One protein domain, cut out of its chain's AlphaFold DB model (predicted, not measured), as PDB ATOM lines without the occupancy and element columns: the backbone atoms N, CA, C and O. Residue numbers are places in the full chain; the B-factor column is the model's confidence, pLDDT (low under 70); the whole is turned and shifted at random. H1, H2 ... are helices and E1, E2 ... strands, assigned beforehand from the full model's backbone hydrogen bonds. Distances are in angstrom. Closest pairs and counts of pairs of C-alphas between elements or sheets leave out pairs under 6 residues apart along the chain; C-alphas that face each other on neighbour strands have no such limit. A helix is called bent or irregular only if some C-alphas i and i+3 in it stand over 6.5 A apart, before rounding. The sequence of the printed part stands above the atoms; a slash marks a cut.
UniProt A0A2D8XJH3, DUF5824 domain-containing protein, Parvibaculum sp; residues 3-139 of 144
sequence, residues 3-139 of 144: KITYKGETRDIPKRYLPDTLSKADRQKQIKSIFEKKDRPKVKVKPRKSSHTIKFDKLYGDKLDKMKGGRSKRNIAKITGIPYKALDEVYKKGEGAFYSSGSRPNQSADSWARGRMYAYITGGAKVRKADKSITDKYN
ATOM      1  N   LYS A   3       8.210   1.609 -15.142       94.75
ATOM      2  CA  LYS A   3       8.444   0.870 -16.386       94.75
ATOM      3  C   LYS A   3       9.946   0.743 -16.626       94.75
ATOM      4  O   LYS A   3      10.660   1.741 -16.598       94.75
ATOM      5  N   ILE A   4      10.415  -0.483 -16.830       94.31
ATOM      6  CA  ILE A   4      11.814  -0.797 -17.133       94.31
ATOM      7  C   ILE A   4      11.856  -1.705 -18.349       94.31
ATOM      8  O   ILE A   4      11.107  -2.678 -18.409       94.31
ATOM      9  N   THR A   5      12.779  -1.414 -19.259       94.06
ATOM     10  CA  THR A   5      13.092  -2.259 -20.409       94.06
ATOM     11  C   THR A   5      14.475  -2.873 -20.223       94.06
ATOM     12  O   THR A   5      15.434  -2.169 -19.907       94.06
ATOM     13  N   TYR A   6      14.583  -4.190 -20.384       93.88
ATOM     14  CA  TYR A   6      15.843  -4.927 -20.312       93.88
ATOM     15  C   TYR A   6      15.838  -6.044 -21.355       93.88
ATOM     16  O   TYR A   6      14.920  -6.857 -21.377       93.88
ATOM     17  N   LYS A   7      16.860  -6.081 -22.225       92.75
ATOM     18  CA  LYS A   7      16.978  -7.058 -23.330       92.75
ATOM     19  C   LYS A   7      15.698  -7.176 -24.186       92.75
ATOM     20  O   LYS A   7      15.288  -8.271 -24.544       92.75
ATOM     21  N   GLY A   8      15.048  -6.046 -24.475       91.81
ATOM     22  CA  GLY A   8      13.820  -5.992 -25.281       91.81
ATOM     23  C   GLY A   8      12.521  -6.301 -24.525       91.81
ATOM     24  O   GLY A   8      11.447  -5.973 -25.017       91.81
ATOM     25  N   GLU A   9      12.582  -6.838 -23.303       92.75
ATOM     26  CA  GLU A   9      11.397  -7.053 -22.469       92.75
ATOM     27  C   GLU A   9      11.090  -5.795 -21.647       92.75
ATOM     28  O   GLU A   9      11.963  -5.276 -20.947       92.75
ATOM     29  N   THR A  10       9.843  -5.317 -21.691       94.81
ATOM     30  CA  THR A  10       9.381  -4.191 -20.867       94.81
ATOM     31  C   THR A  10       8.446  -4.677 -19.772       94.81
ATOM     32  O   THR A  10       7.442  -5.331 -20.040       94.81
ATOM     33  N   ARG A  11       8.750  -4.325 -18.520       93.56
ATOM     34  CA  ARG A  11       7.958  -4.703 -17.346       93.56
ATOM     35  C   ARG A  11       7.651  -3.496 -16.479       93.56
ATOM     36  O   ARG A  11       8.503  -2.629 -16.286       93.56
ATOM     37  N   ASP A  12       6.457  -3.484 -15.892       94.81
ATOM     38  CA  ASP A  12       6.107  -2.519 -14.855       94.81
ATOM     39  C   ASP A  12       6.438  -3.091 -13.468       94.81
ATOM     40  O   ASP A  12       5.867  -4.090 -13.025       94.81
ATOM     41  N   ILE A  13       7.406  -2.480 -12.782       93.19
ATOM     42  CA  ILE A  13       7.985  -2.991 -11.535       93.19
ATOM     43  C   ILE A  13       7.590  -2.081 -10.359       93.19
ATOM     44  O   ILE A  13       7.653  -0.853 -10.461       93.19
ATOM     45  N   PRO A  14       7.212  -2.624  -9.185       93.69
ATOM     46  CA  PRO A  14       6.977  -1.800  -8.004       93.69
ATOM     47  C   PRO A  14       8.208  -0.960  -7.637       93.69
ATOM     48  O   PRO A  14       9.291  -1.512  -7.473       93.69
ATOM     49  N   LYS A  15       8.030   0.348  -7.384       92.19
ATOM     50  CA  LYS A  15       9.114   1.267  -6.957       92.19
ATOM     51  C   LYS A  15       9.955   0.694  -5.811       92.19
ATOM     52  O   LYS A  15      11.172   0.747  -5.827       92.19
ATOM     53  N   ARG A  16       9.310   0.019  -4.855       91.06
ATOM     54  CA  ARG A  16       9.976  -0.660  -3.728       91.06
ATOM     55  C   ARG A  16      10.981  -1.760  -4.116       91.06
ATOM     56  O   ARG A  16      11.731  -2.191  -3.249       91.06
ATOM     57  N   TYR A  17      10.955  -2.281  -5.345       93.62
ATOM     58  CA  TYR A  17      11.924  -3.278  -5.830       93.62
ATOM     59  C   TYR A  17      13.150  -2.623  -6.464       93.62
ATOM     60  O   TYR A  17      14.189  -3.267  -6.566       93.62
ATOM     61  N   LEU A  18      13.032  -1.349  -6.842       93.50
ATOM     62  CA  LEU A  18      14.089  -0.505  -7.383       93.50
ATOM     63  C   LEU A  18      14.101   0.826  -6.611       93.50
ATOM     64  O   LEU A  18      13.755   1.852  -7.193       93.50
ATOM     65  N   PRO A  19      14.404   0.812  -5.298       91.12
ATOM     66  CA  PRO A  19      14.387   2.030  -4.498       91.12
ATOM     67  C   PRO A  19      15.401   3.050  -5.024       91.12
ATOM     68  O   PRO A  19      16.501   2.677  -5.432       91.12
ATOM     69  N   ASP A  20      15.041   4.330  -4.949       90.31
ATOM     70  CA  ASP A  20      15.847   5.445  -5.472       90.31
ATOM     71  C   ASP A  20      17.184   5.616  -4.727       90.31
ATOM     72  O   ASP A  20      18.108   6.245  -5.226       90.31
ATOM     73  N   THR A  21      17.321   4.982  -3.558       90.69
ATOM     74  CA  THR A  21      18.562   4.920  -2.772       90.69
ATOM     75  C   THR A  21      19.617   3.975  -3.359       90.69
ATOM     76  O   THR A  21      20.708   3.868  -2.804       90.69
ATOM     77  N   LEU A  22      19.299   3.202  -4.405       92.31
ATOM     78  CA  LEU A  22      20.282   2.333  -5.057       92.31
ATOM     79  C   LEU A  22      21.277   3.159  -5.870       92.31
ATOM     80  O   LEU A  22      20.890   4.029  -6.647       92.31
ATOM     81  N   SER A  23      22.559   2.796  -5.776       93.25
ATOM     82  CA  SER A  23      23.561   3.281  -6.724       93.25
ATOM     83  C   SER A  23      23.182   2.872  -8.155       93.25
ATOM     84  O   SER A  23      22.494   1.867  -8.367       93.25
ATOM     85  N   LYS A  24      23.659   3.613  -9.163       93.69
ATOM     86  CA  LYS A  24      23.408   3.281 -10.580       93.69
ATOM     87  C   LYS A  24      23.815   1.833 -10.902       93.69
ATOM     88  O   LYS A  24      23.056   1.112 -11.552       93.69
ATOM     89  N   ALA A  25      24.959   1.389 -10.374       93.81
ATOM     90  CA  ALA A  25      25.464   0.028 -10.543       93.81
ATOM     91  C   ALA A  25      24.574  -1.026  -9.856       93.81
ATOM     92  O   ALA A  25      24.208  -2.031 -10.469       93.81
ATOM     93  N   ASP A  26      24.166  -0.798  -8.605       95.25
ATOM     94  CA  ASP A  26      23.308  -1.742  -7.876       95.25
ATOM     95  C   ASP A  26      21.906  -1.827  -8.474       95.25
ATOM     96  O   ASP A  26      21.305  -2.902  -8.524       95.25
ATOM     97  N   ARG A  27      21.398  -0.705  -8.993       95.00
ATOM     98  CA  ARG A  27      20.132  -0.659  -9.720       95.00
ATOM     99  C   ARG A  27      20.177  -1.541 -10.963       95.00
ATOM    100  O   ARG A  27      19.242  -2.306 -11.186       95.00
ATOM    101  N   GLN A  28      21.261  -1.494 -11.738       95.00
ATOM    102  CA  GLN A  28      21.443  -2.377 -12.896       95.00
ATOM    103  C   GLN A  28      21.537  -3.855 -12.491       95.00
ATOM    104  O   GLN A  28      20.872  -4.692 -13.101       95.00
ATOM    105  N   LYS A  29      22.284  -4.187 -11.425       95.75
ATOM    106  CA  LYS A  29      22.347  -5.560 -10.884       95.75
ATOM    107  C   LYS A  29      20.967  -6.064 -10.453       95.75
ATOM    108  O   LYS A  29      20.591  -7.194 -10.765       95.75
ATOM    109  N   GLN A  30      20.196  -5.219  -9.769       96.19
ATOM    110  CA  GLN A  30      18.845  -5.544  -9.326       96.19
ATOM    111  C   GLN A  30      17.914  -5.778 -10.522       96.19
ATOM    112  O   GLN A  30      17.224  -6.796 -10.544       96.19
ATOM    113  N   ILE A  31      17.942  -4.908 -11.538       95.50
ATOM    114  CA  ILE A  31      17.183  -5.087 -12.787       95.50
ATOM    115  C   ILE A  31      17.557  -6.415 -13.442       95.50
ATOM    116  O   ILE A  31      16.681  -7.255 -13.630       95.50
ATOM    117  N   LYS A  32      18.849  -6.662 -13.687       96.06
ATOM    118  CA  LYS A  32      19.328  -7.920 -14.274       96.06
ATOM    119  C   LYS A  32      18.795  -9.135 -13.511       96.06
ATOM    120  O   LYS A  32      18.246 -10.042 -14.122       96.06
ATOM    121  N   SER A  33      18.868  -9.124 -12.176       96.38
ATOM    122  CA  SER A  33      18.342 -10.228 -11.361       96.38
ATOM    123  C   SER A  33      16.834 -10.445 -11.535       96.38
ATOM    124  O   SER A  33      16.358 -11.574 -11.427       96.38
ATOM    125  N   ILE A  34      16.040  -9.382 -11.727       95.88
ATOM    126  CA  ILE A  34      14.573  -9.465 -11.844       95.88
ATOM    127  C   ILE A  34      14.185 -10.076 -13.185       95.88
ATOM    128  O   ILE A  34      13.350 -10.976 -13.213       95.88
ATOM    129  N   PHE A  35      14.809  -9.620 -14.267       95.62
ATOM    130  CA  PHE A  35      14.517 -10.117 -15.610       95.62
ATOM    131  C   PHE A  35      15.076 -11.525 -15.832       95.62
ATOM    132  O   PHE A  35      14.371 -12.392 -16.334       95.62
ATOM    133  N   GLU A  36      16.292 -11.807 -15.359       95.75
ATOM    134  CA  GLU A  36      16.912 -13.134 -15.502       95.75
ATOM    135  C   GLU A  36      16.428 -14.156 -14.457       95.75
ATOM    136  O   GLU A  36      16.953 -15.263 -14.411       95.75
ATOM    137  N   LYS A  37      15.446 -13.804 -13.611       95.62
ATOM    138  CA  LYS A  37      14.875 -14.682 -12.570       95.62
ATOM    139  C   LYS A  37      15.943 -15.287 -11.641       95.62
ATOM    140  O   LYS A  37      15.860 -16.449 -11.259       95.62
ATOM    141  N   LYS A  38      16.934 -14.480 -11.257       95.44
ATOM    142  CA  LYS A  38      18.033 -14.860 -10.351       95.44
ATOM    143  C   LYS A  38      17.818 -14.318  -8.941       95.44
ATOM    144  O   LYS A  38      16.968 -13.450  -8.711       95.44
ATOM    145  N   ASP A  39      18.629 -14.808  -8.010       95.31
ATOM    146  CA  ASP A  39      18.676 -14.295  -6.644       95.31
ATOM    147  C   ASP A  39      19.043 -12.809  -6.595       95.31
ATOM    148  O   ASP A  39      19.724 -12.265  -7.471       95.31
ATOM    149  N   ARG A  40      18.545 -12.128  -5.559       95.00
ATOM    150  CA  ARG A  40      18.685 -10.675  -5.440       95.00
ATOM    151  C   ARG A  40      20.097 -10.321  -4.977       95.00
ATOM    152  O   ARG A  40      20.567 -10.900  -3.995       95.00
ATOM    153  N   PRO A  41      20.754  -9.337  -5.616       94.19
ATOM    154  CA  PRO A  41      22.061  -8.874  -5.183       94.19
ATOM    155  C   PRO A  41      22.021  -8.358  -3.743       94.19
ATOM    156  O   PRO A  41      21.014  -7.804  -3.276       94.19
ATOM    157  N   LYS A  42      23.156  -8.517  -3.058       92.75
ATOM    158  CA  LYS A  42      23.412  -7.877  -1.772       92.75
ATOM    159  C   LYS A  42      23.895  -6.449  -2.011       92.75
ATOM    160  O   LYS A  42      24.892  -6.238  -2.693       92.75
ATOM    161  N   VAL A  43      23.160  -5.478  -1.487       92.06
ATOM    162  CA  VAL A  43      23.348  -4.037  -1.717       92.06
ATOM    163  C   VAL A  43      23.164  -3.269  -0.409       92.06
ATOM    164  O   VAL A  43      22.526  -3.760   0.526       92.06
ATOM    165  N   LYS A  44      23.662  -2.031  -0.344       88.44
ATOM    166  CA  LYS A  44      23.602  -1.167   0.853       88.44
ATOM    167  C   LYS A  44      22.214  -0.533   1.072       88.44
ATOM    168  O   LYS A  44      22.086   0.667   1.276       88.44
ATOM    169  N   VAL A  45      21.156  -1.343   1.023       87.25
ATOM    170  CA  VAL A  45      19.773  -0.934   1.314       87.25
ATOM    171  C   VAL A  45      19.312  -1.589   2.607       87.25
ATOM    172  O   VAL A  45      19.399  -2.811   2.761       87.25
ATOM    173  N   LYS A  46      18.772  -0.785   3.528       83.94
ATOM    174  CA  LYS A  46      18.301  -1.271   4.826       83.94
ATOM    175  C   LYS A  46      17.189  -2.321   4.639       83.94
ATOM    176  O   LYS A  46      16.176  -2.030   3.992       83.94
ATOM    177  N   PRO A  47      17.334  -3.536   5.196       81.38
ATOM    178  CA  PRO A  47      16.282  -4.539   5.132       81.38
ATOM    179  C   PRO A  47      15.065  -4.086   5.946       81.38
ATOM    180  O   PRO A  47      15.192  -3.495   7.017       81.38
ATOM    181  N   ARG A  48      13.863  -4.387   5.446       82.69
ATOM    182  CA  ARG A  48      12.597  -4.062   6.117       82.69
ATOM    183  C   ARG A  48      11.732  -5.307   6.253       82.69
ATOM    184  O   ARG A  48      11.294  -5.862   5.242       82.69
ATOM    185  N   LYS A  49      11.422  -5.688   7.495       87.25
ATOM    186  CA  LYS A  49      10.413  -6.713   7.798       87.25
ATOM    187  C   LYS A  49       9.016  -6.218   7.413       87.25
ATOM    188  O   LYS A  49       8.724  -5.023   7.475       87.25
ATOM    189  N   SER A  50       8.152  -7.133   6.978       89.81
ATOM    190  CA  SER A  50       6.753  -6.793   6.702       89.81
ATOM    191  C   SER A  50       5.970  -6.622   8.008       89.81
ATOM    192  O   SER A  50       6.312  -7.240   9.016       89.81
ATOM    193  N   SER A  51       4.899  -5.825   7.990       94.62
ATOM    194  CA  SER A  51       3.989  -5.698   9.139       94.62
ATOM    195  C   SER A  51       3.396  -7.049   9.546       94.62
ATOM    196  O   SER A  51       3.290  -7.335  10.732       94.62
ATOM    197  N   HIS A  52       3.091  -7.915   8.575       96.06
ATOM    198  CA  HIS A  52       2.610  -9.273   8.826       96.06
ATOM    199  C   HIS A  52       3.663 -10.175   9.468       96.06
ATOM    200  O   HIS A  52       3.315 -10.982  10.317       96.06
ATOM    201  N   THR A  53       4.941 -10.022   9.109       96.00
ATOM    202  CA  THR A  53       6.043 -10.728   9.779       96.00
ATOM    203  C   THR A  53       6.125 -10.299  11.239       96.00
ATOM    204  O   THR A  53       6.149 -11.147  12.115       96.00
ATOM    205  N   ILE A  54       6.075  -8.991  11.508       96.75
ATOM    206  CA  ILE A  54       6.097  -8.465  12.880       96.75
ATOM    207  C   ILE A  54       4.871  -8.950  13.668       96.75
ATOM    208  O   ILE A  54       5.006  -9.382  14.807       96.75
ATOM    209  N   LYS A  55       3.674  -8.914  13.068       96.94
ATOM    210  CA  LYS A  55       2.438  -9.415  13.692       96.94
ATOM    211  C   LYS A  55       2.524 -10.917  13.976       96.94
ATOM    212  O   LYS A  55       2.125 -11.352  15.047       96.94
ATOM    213  N   PHE A  56       3.058 -11.698  13.041       97.56
ATOM    214  CA  PHE A  56       3.263 -13.132  13.219       97.56
ATOM    215  C   PHE A  56       4.253 -13.425  14.350       97.56
ATOM    216  O   PHE A  56       3.940 -14.231  15.222       97.56
ATOM    217  N   ASP A  57       5.396 -12.734  14.369       96.50
ATOM    218  CA  ASP A  57       6.412 -12.865  15.417       96.50
ATOM    219  C   ASP A  57       5.806 -12.539  16.797       96.50
ATOM    220  O   ASP A  57       5.985 -13.310  17.732       96.50
ATOM    221  N   LYS A  58       4.988 -11.484  16.911       96.81
ATOM    222  CA  LYS A  58       4.282 -11.140  18.161       96.81
ATOM    223  C   LYS A  58       3.276 -12.203  18.619       96.81
ATOM    224  O   LYS A  58       3.130 -12.430  19.811       96.81
ATOM    225  N   LEU A  59       2.549 -12.826  17.690       96.19
ATOM    226  CA  LEU A  59       1.509 -13.809  18.025       96.19
ATOM    227  C   LEU A  59       2.082 -15.196  18.347       96.19
ATOM    228  O   LEU A  59       1.527 -15.928  19.170       96.19
ATOM    229  N   TYR A  60       3.146 -15.588  17.646       96.69
ATOM    230  CA  TYR A  60       3.582 -16.981  17.558       96.69
ATOM    231  C   TYR A  60       5.097 -17.178  17.685       96.69
ATOM    232  O   TYR A  60       5.526 -18.321  17.841       96.69
ATOM    233  N   GLY A  61       5.902 -16.112  17.617       95.44
ATOM    234  CA  GLY A  61       7.366 -16.167  17.563       95.44
ATOM    235  C   GLY A  61       7.975 -16.901  18.750       95.44
ATOM    236  O   GLY A  61       8.611 -17.932  18.549       95.44
ATOM    237  N   ASP A  62       7.693 -16.444  19.971       96.25
ATOM    238  CA  ASP A  62       8.261 -17.027  21.195       96.25
ATOM    239  C   ASP A  62       7.869 -18.497  21.380       96.25
ATOM    240  O   ASP A  62       8.674 -19.322  21.810       96.25
ATOM    241  N   LYS A  63       6.624 -18.845  21.028       96.00
ATOM    242  CA  LYS A  63       6.138 -20.229  21.099       96.00
ATOM    243  C   LYS A  63       6.885 -21.115  20.109       96.00
ATOM    244  O   LYS A  63       7.293 -22.210  20.473       96.00
ATOM    245  N   LEU A  64       7.074 -20.647  18.875       96.44
ATOM    246  CA  LEU A  64       7.782 -21.394  17.836       96.44
ATOM    247  C   LEU A  64       9.272 -21.544  18.140       96.44
ATOM    248  O   LEU A  64       9.818 -22.609  17.878       96.44
ATOM    249  N   ASP A  65       9.916 -20.517  18.692       94.56
ATOM    250  CA  ASP A  65      11.351 -20.547  18.997       94.56
ATOM    251  C   ASP A  65      11.682 -21.529  20.128       94.56
ATOM    252  O   ASP A  65      12.749 -22.135  20.120       94.56
ATOM    253  N   LYS A  66      10.736 -21.766  21.046       96.19
ATOM    254  CA  LYS A  66      10.850 -22.780  22.109       96.19
ATOM    255  C   LYS A  66      10.556 -24.210  21.637       96.19
ATOM    256  O   LYS A  66      10.859 -25.164  22.349       96.19
ATOM    257  N   MET A  67       9.941 -24.398  20.467       96.06
ATOM    258  CA  MET A  67       9.627 -25.734  19.948       96.06
ATOM    259  C   MET A  67      10.860 -26.393  19.324       96.06
ATOM    260  O   MET A  67      11.602 -25.768  18.565       96.06
ATOM    261  N   LYS A  68      11.016 -27.709  19.517       94.56
ATOM    262  CA  LYS A  68      11.981 -28.503  18.741       94.56
ATOM    263  C   LYS A  68      11.688 -28.345  17.241       94.56
ATOM    264  O   LYS A  68      10.550 -28.505  16.793       94.56
ATOM    265  N   GLY A  69      12.711 -27.988  16.464       91.75
ATOM    266  CA  GLY A  69      12.570 -27.672  15.036       91.75
ATOM    267  C   GLY A  69      12.070 -26.252  14.732       91.75
ATOM    268  O   GLY A  69      11.801 -25.944  13.569       91.75
ATOM    269  N   GLY A  70      11.938 -25.389  15.745       95.12
ATOM    270  CA  GLY A  70      11.759 -23.946  15.602       95.12
ATOM    271  C   GLY A  70      10.579 -23.537  14.714       95.12
ATOM    272  O   GLY A  70       9.496 -24.129  14.730       95.12
ATOM    273  N   ARG A  71      10.818 -22.544  13.849       95.06
ATOM    274  CA  ARG A  71       9.853 -21.999  12.874       95.06
ATOM    275  C   ARG A  71       9.689 -22.864  11.608       95.06
ATOM    276  O   ARG A  71       9.647 -22.341  10.486       95.06
ATOM    277  N   SER A  72       9.607 -24.186  11.762       96.75
ATOM    278  CA  SER A  72       9.299 -25.103  10.657       96.75
ATOM    279  C   SER A  72       7.846 -24.950  10.190       96.75
ATOM    280  O   SER A  72       6.952 -24.643  10.981       96.75
ATOM    281  N   LYS A  73       7.567 -25.224   8.908       97.06
ATOM    282  CA  LYS A  73       6.190 -25.199   8.370       97.06
ATOM    283  C   LYS A  73       5.246 -26.142   9.129       97.06
ATOM    284  O   LYS A  73       4.076 -25.818   9.299       97.06
ATOM    285  N   ARG A  74       5.753 -27.276   9.634       97.38
ATOM    286  CA  ARG A  74       4.978 -28.223  10.457       97.38
ATOM    287  C   ARG A  74       4.598 -27.623  11.809       97.38
ATOM    288  O   ARG A  74       3.431 -27.686  12.184       97.38
ATOM    289  N   ASN A  75       5.545 -26.984  12.499       97.94
ATOM    290  CA  ASN A  75       5.258 -26.308  13.765       97.94
ATOM    291  C   ASN A  75       4.267 -25.162  13.553       97.94
ATOM    292  O   ASN A  75       3.289 -25.063  14.287       97.94
ATOM    293  N   ILE A  76       4.450 -24.365  12.495       97.88
ATOM    294  CA  ILE A  76       3.534 -23.273  12.135       97.88
ATOM    295  C   ILE A  76       2.125 -23.802  11.829       97.88
ATOM    296  O   ILE A  76       1.148 -23.227  12.306       97.88
ATOM    297  N   ALA A  77       1.990 -24.906  11.090       97.81
ATOM    298  CA  ALA A  77       0.694 -25.548  10.860       97.81
ATOM    299  C   ALA A  77       0.028 -25.955  12.185       97.81
ATOM    300  O   ALA A  77      -1.130 -25.619  12.424       97.81
ATOM    301  N   LYS A  78       0.789 -26.586  13.091       97.06
ATOM    302  CA  LYS A  78       0.301 -27.038  14.401       97.06
ATOM    303  C   LYS A  78      -0.239 -25.888  15.261       97.06
ATOM    304  O   LYS A  78      -1.354 -25.976  15.760       97.06
ATOM    305  N   ILE A  79       0.519 -24.802  15.428       96.56
ATOM    306  CA  ILE A  79       0.101 -23.661  16.270       96.56
ATOM    307  C   ILE A  79      -1.032 -22.836  15.644       96.56
ATOM    308  O   ILE A  79      -1.959 -22.393  16.334       96.56
ATOM    309  N   THR A  80      -0.988 -22.629  14.329       96.75
ATOM    310  CA  THR A  80      -2.015 -21.835  13.641       96.75
ATOM    311  C   THR A  80      -3.309 -22.616  13.433       96.75
ATOM    312  O   THR A  80      -4.365 -21.997  13.372       96.75
ATOM    313  N   GLY A  81      -3.249 -23.950  13.388       97.12
ATOM    314  CA  GLY A  81      -4.372 -24.817  13.023       97.12
ATOM    315  C   GLY A  81      -4.641 -24.864  11.516       97.12
ATOM    316  O   GLY A  81      -5.605 -25.491  11.089       97.12
ATOM    317  N   ILE A  82      -3.807 -24.212  10.699       98.00
ATOM    318  CA  ILE A  82      -3.950 -24.230   9.242       98.00
ATOM    319  C   ILE A  82      -3.298 -25.509   8.698       98.00
ATOM    320  O   ILE A  82      -2.160 -25.810   9.074       98.00
ATOM    321  N   PRO A  83      -3.961 -26.242   7.783       98.25
ATOM    322  CA  PRO A  83      -3.397 -27.434   7.164       98.25
ATOM    323  C   PRO A  83      -1.995 -27.200   6.592       98.25
ATOM    324  O   PRO A  83      -1.763 -26.255   5.837       98.25
ATOM    325  N   TYR A  84      -1.065 -28.112   6.894       98.25
ATOM    326  CA  TYR A  84       0.318 -28.034   6.407       98.25
ATOM    327  C   TYR A  84       0.391 -27.884   4.884       98.25
ATOM    328  O   TYR A  84       1.147 -27.052   4.392       98.25
ATOM    329  N   LYS A  85      -0.423 -28.651   4.143       98.38
ATOM    330  CA  LYS A  85      -0.456 -28.605   2.674       98.38
ATOM    331  C   LYS A  85      -0.856 -27.218   2.150       98.38
ATOM    332  O   LYS A  85      -0.246 -26.743   1.200       98.38
ATOM    333  N   ALA A  86      -1.790 -26.537   2.817       98.44
ATOM    334  CA  ALA A  86      -2.172 -25.172   2.461       98.44
ATOM    335  C   ALA A  86      -1.017 -24.185   2.681       98.44
ATOM    336  O   ALA A  86      -0.709 -23.383   1.801       98.44
ATOM    337  N   LEU A  87      -0.342 -24.262   3.836       98.38
ATOM    338  CA  LEU A  87       0.818 -23.410   4.119       98.38
ATOM    339  C   LEU A  87       1.983 -23.683   3.163       98.38
ATOM    340  O   LEU A  87       2.642 -22.740   2.730       98.38
ATOM    341  N   ASP A  88       2.227 -24.947   2.818       98.50
ATOM    342  CA  ASP A  88       3.262 -25.346   1.866       98.50
ATOM    343  C   ASP A  88       2.984 -24.807   0.457       98.50
ATOM    344  O   ASP A  88       3.889 -24.271  -0.180       98.50
ATOM    345  N   GLU A  89       1.733 -24.871  -0.006       98.56
ATOM    346  CA  GLU A  89       1.337 -24.346  -1.318       98.56
ATOM    347  C   GLU A  89       1.439 -22.811  -1.373       98.56
ATOM    348  O   GLU A  89       2.014 -22.259  -2.314       98.56
ATOM    349  N   VAL A  90       0.985 -22.106  -0.327       98.31
ATOM    350  CA  VAL A  90       1.165 -20.645  -0.203       98.31
ATOM    351  C   VAL A  90       2.647 -20.274  -0.186       98.31
ATOM    352  O   VAL A  90       3.054 -19.312  -0.842       98.31
ATOM    353  N   TYR A  91       3.461 -21.029   0.552       98.44
ATOM    354  CA  TYR A  91       4.902 -20.821   0.636       98.44
ATOM    355  C   TYR A  91       5.561 -20.983  -0.745       98.44
ATOM    356  O   TYR A  91       6.202 -20.045  -1.219       98.44
ATOM    357  N   LYS A  92       5.304 -22.092  -1.452       98.19
ATOM    358  CA  LYS A  92       5.819 -22.349  -2.811       98.19
ATOM    359  C   LYS A  92       5.397 -21.274  -3.812       98.19
ATOM    360  O   LYS A  92       6.203 -20.811  -4.615       98.19
ATOM    361  N   LYS A  93       4.149 -20.801  -3.736       97.56
ATOM    362  CA  LYS A  93       3.668 -19.682  -4.565       97.56
ATOM    363  C   LYS A  93       4.406 -18.377  -4.253       97.56
ATOM    364  O   LYS A  93       4.624 -17.557  -5.144       97.56
ATOM    365  N   GLY A  94       4.806 -18.181  -2.999       96.81
ATOM    366  CA  GLY A  94       5.700 -17.103  -2.587       96.81
ATOM    367  C   GLY A  94       7.084 -17.206  -3.232       96.81
ATOM    368  O   GLY A  94       7.546 -16.217  -3.797       96.81
ATOM    369  N   GLU A  95       7.707 -18.385  -3.216       97.00
ATOM    370  CA  GLU A  95       8.998 -18.626  -3.883       97.00
ATOM    371  C   GLU A  95       8.899 -18.394  -5.396       97.00
ATOM    372  O   GLU A  95       9.709 -17.673  -5.972       97.00
ATOM    373  N   GLY A  96       7.843 -18.899  -6.037       96.69
ATOM    374  CA  GLY A  96       7.596 -18.643  -7.456       96.69
ATOM    375  C   GLY A  96       7.468 -17.148  -7.762       96.69
ATOM    376  O   GLY A  96       8.118 -16.640  -8.674       96.69
ATOM    377  N   ALA A  97       6.695 -16.413  -6.954       95.12
ATOM    378  CA  ALA A  97       6.515 -14.969  -7.111       95.12
ATOM    379  C   ALA A  97       7.808 -14.164  -6.900       95.12
ATOM    380  O   ALA A  97       7.958 -13.095  -7.493       95.12
ATOM    381  N   PHE A  98       8.735 -14.655  -6.069       96.75
ATOM    382  CA  PHE A  98      10.041 -14.026  -5.872       96.75
ATOM    383  C   PHE A  98      10.836 -13.961  -7.179       96.75
ATOM    384  O   PHE A  98      11.454 -12.931  -7.460       96.75
ATOM    385  N   TYR A  99      10.799 -15.026  -7.985       96.06
ATOM    386  CA  TYR A  99      11.514 -15.097  -9.259       96.06
ATOM    387  C   TYR A  99      10.711 -14.503 -10.414       96.06
ATOM    388  O   TYR A  99      11.256 -13.716 -11.184       96.06
ATOM    389  N   SER A 100       9.418 -14.824 -10.519       93.75
ATOM    390  CA  SER A 100       8.591 -14.407 -11.655       93.75
ATOM    391  C   SER A 100       8.259 -12.919 -11.615       93.75
ATOM    392  O   SER A 100       8.576 -12.205 -12.560       93.75
ATOM    393  N   SER A 101       7.683 -12.423 -10.518       90.00
ATOM    394  CA  SER A 101       7.268 -11.018 -10.360       90.00
ATOM    395  C   SER A 101       8.392 -10.105  -9.867       90.00
ATOM    396  O   SER A 101       8.244  -8.882  -9.868       90.00
ATOM    397  N   GLY A 102       9.506 -10.690  -9.429       93.00
ATOM    398  CA  GLY A 102      10.598  -9.985  -8.777       93.00
ATOM    399  C   GLY A 102      10.344  -9.727  -7.291       93.00
ATOM    400  O   GLY A 102       9.262  -9.957  -6.742       93.00
ATOM    401  N   SER A 103      11.367  -9.206  -6.623       94.19
ATOM    402  CA  SER A 103      11.319  -8.875  -5.201       94.19
ATOM    403  C   SER A 103      12.262  -7.715  -4.879       94.19
ATOM    404  O   SER A 103      12.942  -7.170  -5.750       94.19
ATOM    405  N   ARG A 104      12.264  -7.286  -3.614       93.19
ATOM    406  CA  ARG A 104      13.137  -6.203  -3.135       93.19
ATOM    407  C   ARG A 104      14.602  -6.656  -3.132       93.19
ATOM    408  O   ARG A 104      14.847  -7.852  -2.969       93.19
ATOM    409  N   PRO A 105      15.569  -5.730  -3.239       93.25
ATOM    410  CA  PRO A 105      16.971  -6.065  -3.007       93.25
ATOM    411  C   PRO A 105      17.171  -6.732  -1.638       93.25
ATOM    412  O   PRO A 105      16.355  -6.560  -0.725       93.25
ATOM    413  N   ASN A 106      18.261  -7.488  -1.493       93.50
ATOM    414  CA  ASN A 106      18.643  -8.217  -0.276       93.50
ATOM    415  C   ASN A 106      17.713  -9.365   0.169       93.50
ATOM    416  O   ASN A 106      18.052 -10.055   1.134       93.50
ATOM    417  N   GLN A 107      16.576  -9.594  -0.498       93.69
ATOM    418  CA  GLN A 107      15.633 -10.669  -0.168       93.69
ATOM    419  C   GLN A 107      16.096 -12.033  -0.693       93.69
ATOM    420  O   GLN A 107      16.679 -12.116  -1.771       93.69
ATOM    421  N   SER A 108      15.761 -13.095   0.040       95.00
ATOM    422  CA  SER A 108      15.824 -14.484  -0.433       95.00
ATOM    423  C   SER A 108      14.427 -15.000  -0.788       95.00
ATOM    424  O   SER A 108      13.425 -14.455  -0.310       95.00
ATOM    425  N   ALA A 109      14.362 -16.068  -1.588       95.88
ATOM    426  CA  ALA A 109      13.110 -16.757  -1.893       95.88
ATOM    427  C   ALA A 109      12.393 -17.224  -0.611       95.88
ATOM    428  O   ALA A 109      11.212 -16.923  -0.443       95.88
ATOM    429  N   ASP A 110      13.122 -17.827   0.340       95.75
ATOM    430  CA  ASP A 110      12.566 -18.265   1.633       95.75
ATOM    431  C   ASP A 110      11.972 -17.097   2.435       95.75
ATOM    432  O   ASP A 110      10.817 -17.159   2.857       95.75
ATOM    433  N   SER A 111      12.703 -15.986   2.595       94.75
ATOM    434  CA  SER A 111      12.202 -14.839   3.367       94.75
ATOM    435  C   SER A 111      10.950 -14.233   2.727       94.75
ATOM    436  O   SER A 111       9.996 -13.854   3.418       94.75
ATOM    437  N   TRP A 112      10.916 -14.201   1.393       95.31
ATOM    438  CA  TRP A 112       9.773 -13.724   0.624       95.31
ATOM    439  C   TRP A 112       8.550 -14.637   0.778       95.31
ATOM    440  O   TRP A 112       7.438 -14.162   1.040       95.31
ATOM    441  N   ALA A 113       8.766 -15.948   0.689       97.25
ATOM    442  CA  ALA A 113       7.747 -16.970   0.870       97.25
ATOM    443  C   ALA A 113       7.179 -16.982   2.292       97.25
ATOM    444  O   ALA A 113       5.958 -16.995   2.471       97.25
ATOM    445  N   ARG A 114       8.036 -16.857   3.310       97.12
ATOM    446  CA  ARG A 114       7.616 -16.678   4.706       97.12
ATOM    447  C   ARG A 114       6.787 -15.421   4.888       97.12
ATOM    448  O   ARG A 114       5.732 -15.485   5.505       97.12
ATOM    449  N   GLY A 115       7.205 -14.292   4.312       96.50
ATOM    450  CA  GLY A 115       6.434 -13.049   4.358       96.50
ATOM    451  C   GLY A 115       5.014 -13.213   3.803       96.50
ATOM    452  O   GLY A 115       4.055 -12.753   4.426       96.50
ATOM    453  N   ARG A 116       4.866 -13.920   2.672       97.12
ATOM    454  CA  ARG A 116       3.553 -14.269   2.100       97.12
ATOM    455  C   ARG A 116       2.757 -15.185   3.031       97.12
ATOM    456  O   ARG A 116       1.607 -14.878   3.331       97.12
ATOM    457  N   MET A 117       3.365 -16.267   3.512       98.19
ATOM    458  CA  MET A 117       2.730 -17.228   4.418       98.19
ATOM    459  C   MET A 117       2.255 -16.557   5.717       98.19
ATOM    460  O   MET A 117       1.130 -16.772   6.154       98.19
ATOM    461  N   TYR A 118       3.057 -15.670   6.306       98.06
ATOM    462  CA  TYR A 118       2.679 -14.910   7.499       98.06
ATOM    463  C   TYR A 118       1.543 -13.928   7.225       98.06
ATOM    464  O   TYR A 118       0.644 -13.790   8.055       98.06
ATOM    465  N   ALA A 119       1.522 -13.279   6.060       97.75
ATOM    466  CA  ALA A 119       0.385 -12.458   5.655       97.75
ATOM    467  C   ALA A 119      -0.890 -13.298   5.486       97.75
ATOM    468  O   ALA A 119      -1.944 -12.894   5.967       97.75
ATOM    469  N   TYR A 120      -0.797 -14.486   4.889       98.25
ATOM    470  CA  TYR A 120      -1.919 -15.419   4.762       98.25
ATOM    471  C   TYR A 120      -2.495 -15.822   6.132       98.25
ATOM    472  O   TYR A 120      -3.706 -15.742   6.349       98.25
ATOM    473  N   ILE A 121      -1.620 -16.146   7.089       98.00
ATOM    474  CA  ILE A 121      -1.989 -16.516   8.464       98.00
ATOM    475  C   ILE A 121      -2.632 -15.337   9.214       98.00
ATOM    476  O   ILE A 121      -3.665 -15.506   9.853       98.00
ATOM    477  N   THR A 122      -2.047 -14.137   9.132       97.44
ATOM    478  CA  THR A 122      -2.360 -13.005  10.034       97.44
ATOM    479  C   THR A 122      -3.416 -12.010   9.527       97.44
ATOM    480  O   THR A 122      -3.551 -10.928  10.111       97.44
ATOM    481  N   GLY A 123      -4.150 -12.335   8.457       95.62
ATOM    482  CA  GLY A 123      -5.253 -11.498   7.955       95.62
ATOM    483  C   GLY A 123      -4.910 -10.605   6.760       95.62
ATOM    484  O   GLY A 123      -5.558  -9.591   6.524       95.62
ATOM    485  N   GLY A 124      -3.871 -10.925   5.990       96.62
ATOM    486  CA  GLY A 124      -3.490 -10.169   4.799       96.62
ATOM    487  C   GLY A 124      -4.509 -10.317   3.668       96.62
ATOM    488  O   GLY A 124      -4.379 -11.222   2.844       96.62
ATOM    489  N   ALA A 125      -5.473  -9.394   3.581       96.06
ATOM    490  CA  ALA A 125      -6.587  -9.439   2.625       96.06
ATOM    491  C   ALA A 125      -6.151  -9.679   1.169       96.06
ATOM    492  O   ALA A 125      -6.698 -10.541   0.486       96.06
ATOM    493  N   LYS A 126      -5.108  -8.980   0.699       95.75
ATOM    494  CA  LYS A 126      -4.586  -9.154  -0.671       95.75
ATOM    495  C   LYS A 126      -4.025 -10.557  -0.912       95.75
ATOM    496  O   LYS A 126      -4.208 -11.104  -1.993       95.75
ATOM    497  N   VAL A 127      -3.350 -11.134   0.083       97.00
ATOM    498  CA  VAL A 127      -2.766 -12.478  -0.024       97.00
ATOM    499  C   VAL A 127      -3.863 -13.531   0.024       97.00
ATOM    500  O   VAL A 127      -3.901 -14.378  -0.858       97.00
ATOM    501  N   ARG A 128      -4.799 -13.434   0.977       97.38
ATOM    502  CA  ARG A 128      -5.944 -14.354   1.062       97.38
ATOM    503  C   ARG A 128      -6.811 -14.310  -0.191       97.38
ATOM    504  O   ARG A 128      -7.153 -15.361  -0.709       97.38
ATOM    505  N   LYS A 129      -7.077 -13.121  -0.746       97.69
ATOM    506  CA  LYS A 129      -7.782 -12.986  -2.031       97.69
ATOM    507  C   LYS A 129      -7.031 -13.695  -3.162       97.69
ATOM    508  O   LYS A 129      -7.639 -14.436  -3.925       97.69
ATOM    509  N   ALA A 130      -5.715 -13.500  -3.255       96.88
ATOM    510  CA  ALA A 130      -4.890 -14.143  -4.279       96.88
ATOM    511  C   ALA A 130      -4.739 -15.667  -4.092       96.88
ATOM    512  O   ALA A 130      -4.424 -16.368  -5.052       96.88
ATOM    513  N   ASP A 131      -4.935 -16.168  -2.870       97.75
ATOM    514  CA  ASP A 131      -4.793 -17.577  -2.477       97.75
ATOM    515  C   ASP A 131      -6.135 -18.203  -2.061       97.75
ATOM    516  O   ASP A 131      -6.168 -19.200  -1.336       97.75
ATOM    517  N   LYS A 132      -7.253 -17.638  -2.537       98.00
ATOM    518  CA  LYS A 132      -8.602 -18.126  -2.230       98.00
ATOM    519  C   LYS A 132      -8.782 -19.581  -2.663       98.00
ATOM    520  O   LYS A 132      -9.276 -20.381  -1.885       98.00
ATOM    521  N   SER A 133      -8.274 -19.958  -3.838       98.12
ATOM    522  CA  SER A 133      -8.326 -21.349  -4.305       98.12
ATOM    523  C   SER A 133      -7.630 -22.327  -3.354       98.12
ATOM    524  O   SER A 133      -8.117 -23.433  -3.159       98.12
ATOM    525  N   ILE A 134      -6.528 -21.920  -2.712       98.38
ATOM    526  CA  ILE A 134      -5.822 -22.730  -1.707       98.38
ATOM    527  C   ILE A 134      -6.649 -22.813  -0.418       98.38
ATOM    528  O   ILE A 134      -6.721 -23.870   0.207       98.38
ATOM    529  N   THR A 135      -7.279 -21.699  -0.032       98.06
ATOM    530  CA  THR A 135      -8.185 -21.628   1.126       98.06
ATOM    531  C   THR A 135      -9.323 -22.632   0.964       98.06
ATOM    532  O   THR A 135      -9.530 -23.458   1.849       98.06
ATOM    533  N   ASP A 136      -9.987 -22.598  -0.192       98.06
ATOM    534  CA  ASP A 136     -11.139 -23.437  -0.521       98.06
ATOM    535  C   ASP A 136     -10.720 -24.917  -0.631       98.06
ATOM    536  O   ASP A 136     -11.290 -25.779   0.035       98.06
ATOM    537  N   LYS A 137      -9.644 -25.208  -1.379       98.50
ATOM    538  CA  LYS A 137      -9.106 -26.566  -1.602       98.50
ATOM    539  C   LYS A 137      -8.783 -27.323  -0.313       98.50
ATOM    540  O   LYS A 137      -8.921 -28.542  -0.269       98.50
ATOM    541  N   TYR A 138      -8.310 -26.624   0.717       98.25
ATOM    542  CA  TYR A 138      -7.915 -27.233   1.991       98.25
ATOM    543  C   TYR A 138      -8.853 -26.889   3.151       98.25
ATOM    544  O   TYR A 138      -8.504 -27.175   4.296       98.25
ATOM    545  N   ASN A 139     -10.011 -26.279   2.871       97.38
ATOM    546  CA  ASN A 139     -10.991 -25.845   3.870       97.38
ATOM    547  C   ASN A 139     -10.342 -25.089   5.049       97.38
ATOM    548  O   ASN A 139     -10.503 -25.432   6.225       97.38
TER     549      ASN A 139
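Overview. This is residues 3 to 139 of the 144 residues of the protein "DUF5824 domain-containing protein" of Parvibaculum sp (UniProt A0A2D8XJH3). Two crossed helices, H4 and H5, make the core of a helical body, with H2 and H3 packed at one side and the short H6 and H7 at another. A small head at one end of the longest axis holds the hairpin E1 and E2 with H1 next to it, and residues 36 to 50 lead from head to body. The printed part has 137 residues, mostly helix, in the order E1, E2, H1 to H7; the two strands are antiparallel. It is compact, with a radius of gyration of the C-alphas of 16.4 A and spans of 45 by 31 by 22 A.

Along the chain. E1, residues 3 to 6, begins at C-alpha 3 (8.444, 0.870, -16.386), and E2 is residues 9 to 13. H1 is residues 24 to 35, 16.8 A long; H2, residues 51 to 65, 19.3 A, is irregular, with C-alphas 59 and 62 8.1 A apart. H3 is residues 73 to 80, H4 residues 84 to 100, 24.1 A, and H5 residues 109 to 122, 19.9 A. H6 is residues 125 to 130, and H7, residues 132 to 137, ends at C-alpha 137 (-9.106, -26.566, -1.602).

Arrangement. H4 and H5 touch at a steep tilt of 49 degrees, opposite ways, closest at the C-alphas of Gly 94 and Ala 113, 4.0 A. H5 touches H2 about perpendicular, 87 degrees, at His 52 and Ala 119, C-alphas 5.0 A apart, and H6 at Tyr 120 and Arg 128, 5.6 A. H4 touches H3 at Ala 77 and Tyr 84, C-alphas 5.1 A apart, and H7 at Ala 86 and Ile 134, 6.1 A. H1 and H4 are close but not clearly touching, 6.9 A between the C-alphas of Ile 34 and Tyr 99. In the hairpin E1 and E2, N 4 and O 11 are 2.9 A apart. Every O i to N i+4 pair is within hydrogen-bond range in H1, H3, H4, H5, H6 and H7, and 9 of 11 in H2.

Size, cuts and confidence. The C-alphas of Gly 8 and Lys 66 are farthest apart, 50.4 A. The printed part has no cut; the link from H1 to H2 is long, 15 residues. The mean pLDDT of the printed part is 95.2, and no printed residue is under 70.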